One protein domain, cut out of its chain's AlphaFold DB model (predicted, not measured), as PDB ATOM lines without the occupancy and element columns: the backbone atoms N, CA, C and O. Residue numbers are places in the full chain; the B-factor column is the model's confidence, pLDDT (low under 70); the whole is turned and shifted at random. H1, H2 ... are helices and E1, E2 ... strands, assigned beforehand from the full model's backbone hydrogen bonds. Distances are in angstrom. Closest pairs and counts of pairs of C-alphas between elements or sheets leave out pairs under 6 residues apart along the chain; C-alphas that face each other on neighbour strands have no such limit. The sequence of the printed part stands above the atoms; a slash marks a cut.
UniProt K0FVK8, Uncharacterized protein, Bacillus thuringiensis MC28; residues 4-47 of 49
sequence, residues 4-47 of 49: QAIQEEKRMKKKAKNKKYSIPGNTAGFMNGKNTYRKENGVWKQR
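What this domain is: This is residues 4 to 47 of the 49 residues of an uncharacterized protein of Bacillus thuringiensis MC28 (UniProt K0FVK8). A small hairpin of two strands, E1 and E2, makes one foot of a wide open arch, and the helix H1 makes the other foot. A long stretch, residues 16 to 26, runs between H1 and the one-turn helix H2, which lies in the bend of the arch between that stretch and the hairpin; the middle of the arch is empty. The printed part has 44 residues, with two named helices and two named strands in the order H1, H2, E1, E2; the sheet, of order E1 - E2, is antiparallel, and the class is mixed, helices and strands. The whole is extended, with a radius of gyration of the C-alphas of 17.4 A, and flat, its C-alphas spanning 43 by 35 by 10 A.

Where its parts are: Strand E1 is residues 37 to 40, 9.3 A from first to last C-alpha, and begins with C-alpha 37 at (-23.592, 87.418, 35.996). Strand E2 is residues 43 to 46, 9.9 A long by the same measure, and ends with C-alpha 46 at (-21.841, 84.128, 38.325). Helix H2 is residues 27 to 30, 5.4 A from first to last C-alpha. Helix H1 is residues 4 to 15, 16.5 A from first to last C-alpha, with C-alpha 4 at (-52.318, 104.620, 17.359).

How they stand to each other: E1 and E2 form a hairpin, antiparallel, with an angle of 141 degrees between their N-to-C directions. The C-alphas of Tyr 37 and Gln 46, which face each other, are 4.4 A apart, and those of Glu 40 and Val 43, which also face each other, are 5.3 A apart. N 38 and O 45 are within hydrogen-bond range at 2.9 A, as are N 43 and O 40 at 3.0 A. H2 is apart from E2. H1 is apart from E1, from E2 and from H2. In H1 every O i to N i+4 pair is within hydrogen-bond range; H2, with four residues, is too short for such a pair, and its one O i to N i+3 pair is within range.

The domain as a whole: The two C-alphas farthest apart are those of Gln 4 and Gly 29, at 43.3 A. Residues 4 to 32, of which 4 to 15 belong to H1 and 27 to 30 to H2, stand free: no C-alpha 8 or more apart along the chain comes within 10 A of theirs. The link from H1 to H2 is long, with 11 residues; that from H2 to E1 is short, with 6, and that from E1 to E2 is tight, with 2. The printed part has no cut. The mean pLDDT of the printed part is 70.2, and 25 residues are under 70: residues 4 to 23, 27 to 28, 30, and 33 to 34.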
ATOM      1  N   GLN A   4     -53.035 105.445  18.328       69.06
ATOM      2  CA  GLN A   4     -52.318 104.620  17.359       69.06
ATOM      3  C   GLN A   4     -51.127 105.356  16.744       69.06
ATOM      4  O   GLN A   4     -50.032 104.791  16.764       69.06
ATOM      5  N   ALA A   5     -51.273 106.614  16.306       65.81
ATOM      6  CA  ALA A   5     -50.147 107.375  15.757       65.81
ATOM      7  C   ALA A   5     -49.015 107.544  16.781       65.81
ATOM      8  O   ALA A   5     -47.850 107.305  16.466       65.81
ATOM      9  N   ILE A   6     -49.346 107.834  18.045       69.31
ATOM     10  CA  ILE A   6     -48.353 107.979  19.126       69.31
ATOM     11  C   ILE A   6     -47.617 106.653  19.393       69.31
ATOM     12  O   ILE A   6     -46.414 106.633  19.686       69.31
ATOM     13  N   GLN A   7     -48.325 105.525  19.322       69.62
ATOM     14  CA  GLN A   7     -47.747 104.201  19.551       69.62
ATOM     15  C   GLN A   7     -46.881 103.750  18.363       69.62
ATOM     16  O   GLN A   7     -45.811 103.165  18.566       69.62
ATOM     17  N   GLU A   8     -47.294 104.081  17.141       61.75
ATOM     18  CA  GLU A   8     -46.558 103.814  15.908       61.75
ATOM     19  C   GLU A   8     -45.278 104.655  15.812       61.75
ATOM     20  O   GLU A   8     -44.203 104.107  15.549       61.75
ATOM     21  N   GLU A   9     -45.329 105.939  16.167       61.62
ATOM     22  CA  GLU A   9     -44.158 106.821  16.204       61.62
ATOM     23  C   GLU A   9     -43.110 106.335  17.233       61.62
ATOM     24  O   GLU A   9     -41.903 106.277  16.957       61.62
ATOM     25  N   LYS A  10     -43.563 105.868  18.410       64.75
ATOM     26  CA  LYS A  10     -42.709 105.227  19.431       64.75
ATOM     27  C   LYS A  10     -42.110 103.901  18.948       64.75
ATOM     28  O   LYS A  10     -40.957 103.595  19.275       64.75
ATOM     29  N   ARG A  11     -42.858 103.104  18.174       61.97
ATOM     30  CA  ARG A  11     -42.378 101.840  17.586       61.97
ATOM     31  C   ARG A  11     -41.301 102.094  16.530       61.97
ATOM     32  O   ARG A  11     -40.284 101.399  16.527       61.97
ATOM     33  N   MET A  12     -41.482 103.103  15.684       60.41
ATOM     34  CA  MET A  12     -40.535 103.478  14.627       60.41
ATOM     35  C   MET A  12     -39.206 103.991  15.213       60.41
ATOM     36  O   MET A  12     -38.138 103.532  14.803       60.41
ATOM     37  N   LYS A  13     -39.248 104.815  16.273       59.19
ATOM     38  CA  LYS A  13     -38.043 105.259  17.012       59.19
ATOM     39  C   LYS A  13     -37.286 104.109  17.696       59.19
ATOM     40  O   LYS A  13     -36.059 104.154  17.785       59.19
ATOM     41  N   LYS A  14     -37.978 103.053  18.150       59.47
ATOM     42  CA  LYS A  14     -37.336 101.841  18.705       59.47
ATOM     43  C   LYS A  14     -36.634 100.997  17.637       59.47
ATOM     44  O   LYS A  14     -35.571 100.453  17.921       59.47
ATOM     45  N   LYS A  15     -37.173 100.919  16.415       57.41
ATOM     46  CA  LYS A  15     -36.559 100.164  15.304       57.41
ATOM     47  C   LYS A  15     -35.253 100.799  14.805       57.41
ATOM     48  O   LYS A  15     -34.331 100.079  14.436       57.41
ATOM     49  N   ALA A  16     -35.142 102.127  14.868       57.47
ATOM     50  CA  ALA A  16     -33.953 102.871  14.441       57.47
ATOM     51  C   ALA A  16     -32.775 102.824  15.441       57.47
ATOM     52  O   ALA A  16     -31.682 103.292  15.131       57.47
ATOM     53  N   LYS A  17     -32.961 102.249  16.639       57.88
ATOM     54  CA  LYS A  17     -31.913 102.153  17.672       57.88
ATOM     55  C   LYS A  17     -31.020 100.917  17.566       57.88
ATOM     56  O   LYS A  17     -30.167 100.721  18.424       57.88
ATOM     57  N   ASN A  18     -31.127 100.144  16.491       61.56
ATOM     58  CA  ASN A  18     -30.069  99.211  16.122       61.56
ATOM     59  C   ASN A  18     -28.930  99.993  15.456       61.56
ATOM     60  O   ASN A  18     -28.667  99.834  14.266       61.56
ATOM     61  N   LYS A  19     -28.228 100.836  16.230       60.22
ATOM     62  CA  LYS A  19     -26.836 101.165  15.906       60.22
ATOM     63  C   LYS A  19     -26.098  99.839  16.005       60.22
ATOM     64  O   LYS A  19     -25.697  99.428  17.090       60.22
ATOM     65  N   LYS A  20     -26.035  99.114  14.886       59.50
ATOM     66  CA  LYS A  20     -25.200  97.929  14.735       59.50
ATOM     67  C   LYS A  20     -23.763  98.424  14.851       59.50
ATOM     68  O   LYS A  20     -23.120  98.711  13.849       59.50
ATOM     69  N   TYR A  21     -23.287  98.585  16.081       62.59
ATOM     70  CA  TYR A  21     -21.866  98.572  16.373       62.59
ATOM     71  C   TYR A  21     -21.412  97.173  15.973       62.59
ATOM     72  O   TYR A  21     -21.547  96.216  16.732       62.59
ATOM     73  N   SER A  22     -21.043  97.032  14.703       66.12
ATOM     74  CA  SER A  22     -20.481  95.805  14.172       66.12
ATOM     75  C   SER A  22     -19.130  95.663  14.844       66.12
ATOM     76  O   SER A  22     -18.194  96.339  14.437       66.12
ATOM     77  N   ILE A  23     -19.057  94.883  15.924       69.94
ATOM     78  CA  ILE A  23     -17.805  94.605  16.625       69.94
ATOM     79  C   ILE A  23     -16.943  93.801  15.645       69.94
ATOM     80  O   ILE A  23     -17.295  92.657  15.346       69.94
ATOM     81  N   PRO A  24     -15.865  94.377  15.079       71.75
ATOM     82  CA  PRO A  24     -15.017  93.633  14.168       71.75
ATOM     83  C   PRO A  24     -14.184  92.656  15.005       71.75
ATOM     84  O   PRO A  24     -13.378  93.071  15.834       71.75
ATOM     85  N   GLY A  25     -14.413  91.353  14.836       70.62
ATOM     86  CA  GLY A  25     -13.667  90.307  15.537       70.62
ATOM     87  C   GLY A  25     -14.525  89.131  16.001       70.62
ATOM     88  O   GLY A  25     -15.756  89.199  16.043       70.62
ATOM     89  N   ASN A  26     -13.859  88.028  16.362       71.75
ATOM     90  CA  ASN A  26     -14.498  86.813  16.871       71.75
ATOM     91  C   ASN A  26     -15.082  87.045  18.275       71.75
ATOM     92  O   ASN A  26     -14.485  86.719  19.301       71.75
ATOM     93  N   THR A  27     -16.280  87.614  18.312       67.81
ATOM     94  CA  THR A  27     -16.984  87.954  19.550       67.81
ATOM     95  C   THR A  27     -17.388  86.704  20.346       67.81
ATOM     96  O   THR A  27     -17.600  86.789  21.554       67.81
ATOM     97  N   ALA A  28     -17.418  85.525  19.711       68.12
ATOM     98  CA  ALA A  28     -17.786  84.265  20.356       68.12
ATOM     99  C   ALA A  28     -16.809  83.841  21.468       68.12
ATOM    100  O   ALA A  28     -17.222  83.194  22.427       68.12
ATOM    101  N   GLY A  29     -15.530  84.234  21.384       71.00
ATOM    102  CA  GLY A  29     -14.554  83.964  22.448       71.00
ATOM    103  C   GLY A  29     -14.784  84.810  23.708       71.00
ATOM    104  O   GLY A  29     -14.610  84.326  24.828       71.00
ATOM    105  N   PHE A  30     -15.214  86.064  23.522       67.06
ATOM    106  CA  PHE A  30     -15.422  87.037  24.599       67.06
ATOM    107  C   PHE A  30     -16.826  86.955  25.218       67.06
ATOM    108  O   PHE A  30     -16.959  86.931  26.441       67.06
ATOM    109  N   MET A  31     -17.876  86.834  24.400       71.12
ATOM    110  CA  MET A  31     -19.253  86.591  24.852       71.12
ATOM    111  C   MET A  31     -19.471  85.115  25.211       71.12
ATOM    112  O   MET A  31     -20.407  84.469  24.740       71.12
ATOM    113  N   ASN A  32     -18.600  84.552  26.047       70.12
ATOM    114  CA  ASN A  32     -18.833  83.219  26.574       70.12
ATOM    115  C   ASN A  32     -19.929  83.278  27.655       70.12
ATOM    116  O   ASN A  32     -19.986  84.191  28.479       70.12
ATOM    117  N   GLY A  33     -20.803  82.271  27.695       65.50
ATOM    118  CA  GLY A  33     -21.815  82.155  28.751       65.50
ATOM    119  C   GLY A  33     -21.220  81.985  30.157       65.50
ATOM    120  O   GLY A  33     -21.954  82.096  31.139       65.50
ATOM    121  N   LYS A  34     -19.900  81.749  30.269       69.94
ATOM    122  CA  LYS A  34     -19.185  81.556  31.540       69.94
ATOM    123  C   LYS A  34     -19.122  82.847  32.360       69.94
ATOM    124  O   LYS A  34     -19.247  82.780  33.579       69.94
ATOM    125  N   ASN A  35     -19.042  84.001  31.698       70.19
ATOM    126  CA  ASN A  35     -19.027  85.327  32.325       70.19
ATOM    127  C   ASN A  35     -20.434  85.942  32.457       70.19
ATOM    128  O   ASN A  35     -20.589  87.161  32.517       70.19
ATOM    129  N   THR A  36     -21.484  85.114  32.482       76.38
ATOM    130  CA  THR A  36     -22.851  85.598  32.710       76.38
ATOM    131  C   THR A  36     -23.072  85.807  34.205       76.38
ATOM    132  O   THR A  36     -23.122  84.839  34.970       76.38
ATOM    133  N   TYR A  37     -23.243  87.061  34.622       78.75
ATOM    134  CA  TYR A  37     -23.592  87.418  35.996       78.75
ATOM    135  C   TYR A  37     -25.078  87.752  36.099       78.75
ATOM    136  O   TYR A  37     -25.637  88.435  35.241       78.75
ATOM    137  N   ARG A  38     -25.717  87.290  37.173       83.06
ATOM    138  CA  ARG A  38     -27.072  87.693  37.549       83.06
ATOM    139  C   ARG A  38     -27.046  88.373  38.907       83.06
ATOM    140  O   ARG A  38     -26.222  88.046  39.760       83.06
ATOM    141  N   LYS A  39     -27.964  89.311  39.105       87.56
ATOM    142  CA  LYS A  39     -28.147  89.961  40.396       87.56
ATOM    143  C   LYS A  39     -29.143  89.146  41.213       87.56
ATOM    144  O   LYS A  39     -30.293  89.004  40.814       87.56
ATOM    145  N   GLU A  40     -28.688  88.606  42.332       84.88
ATOM    146  CA  GLU A  40     -29.484  87.785  43.241       84.88
ATOM    147  C   GLU A  40     -29.366  88.385  44.645       84.88
ATOM    148  O   GLU A  40     -28.263  88.507  45.176       84.88
ATOM    149  N   ASN A  41     -30.489  88.834  45.215       84.38
ATOM    150  CA  ASN A  41     -30.546  89.493  46.530       84.38
ATOM    151  C   ASN A  41     -29.538  90.649  46.695       84.38
ATOM    152  O   ASN A  41     -28.897  90.796  47.729       84.38
ATOM    153  N   GLY A  42     -29.357  91.457  45.646       88.62
ATOM    154  CA  GLY A  42     -28.425  92.593  45.658       88.62
ATOM    155  C   GLY A  42     -26.971  92.241  45.329       88.62
ATOM    156  O   GLY A  42     -26.203  93.145  45.003       88.62
ATOM    157  N   VAL A  43     -26.613  90.956  45.315       87.62
ATOM    158  CA  VAL A  43     -25.254  90.472  45.053       87.62
ATOM    159  C   VAL A  43     -25.130  89.994  43.607       87.62
ATOM    160  O   VAL A  43     -26.000  89.295  43.086       87.62
ATOM    161  N   TRP A  44     -24.034  90.361  42.945       86.50
ATOM    162  CA  TRP A  44     -23.696  89.816  41.631       86.50
ATOM    163  C   TRP A  44     -23.124  88.410  41.789       86.50
ATOM    164  O   TRP A  44     -22.068  88.224  42.391       86.50
ATOM    165  N   LYS A  45     -23.820  87.416  41.239       83.75
ATOM    166  CA  LYS A  45     -23.382  86.019  41.231       83.75
ATOM    167  C   LYS A  45     -23.170  85.546  39.803       83.75
ATOM    168  O   LYS A  45     -23.973  85.832  38.914       83.75
ATOM    169  N   GLN A  46     -22.088  84.810  39.589       83.75
ATOM    170  CA  GLN A  46     -21.841  84.128  38.325       83.75
ATOM    171  C   GLN A  46     -22.808  82.947  38.182       83.75
ATOM    172  O   GLN A  46     -23.075  82.244  39.154       83.75
ATOM    173  N   ARG A  47     -23.336  82.727  36.975       73.38
ATOM    174  CA  ARG A  47     -24.364  81.708  36.705       73.38
ATOM    175  C   ARG A  47     -23.870  80.260  36.847       73.38
ATOM    176  O   ARG A  47     -24.682  79.394  37.136       73.38
TER     177      ARG A  47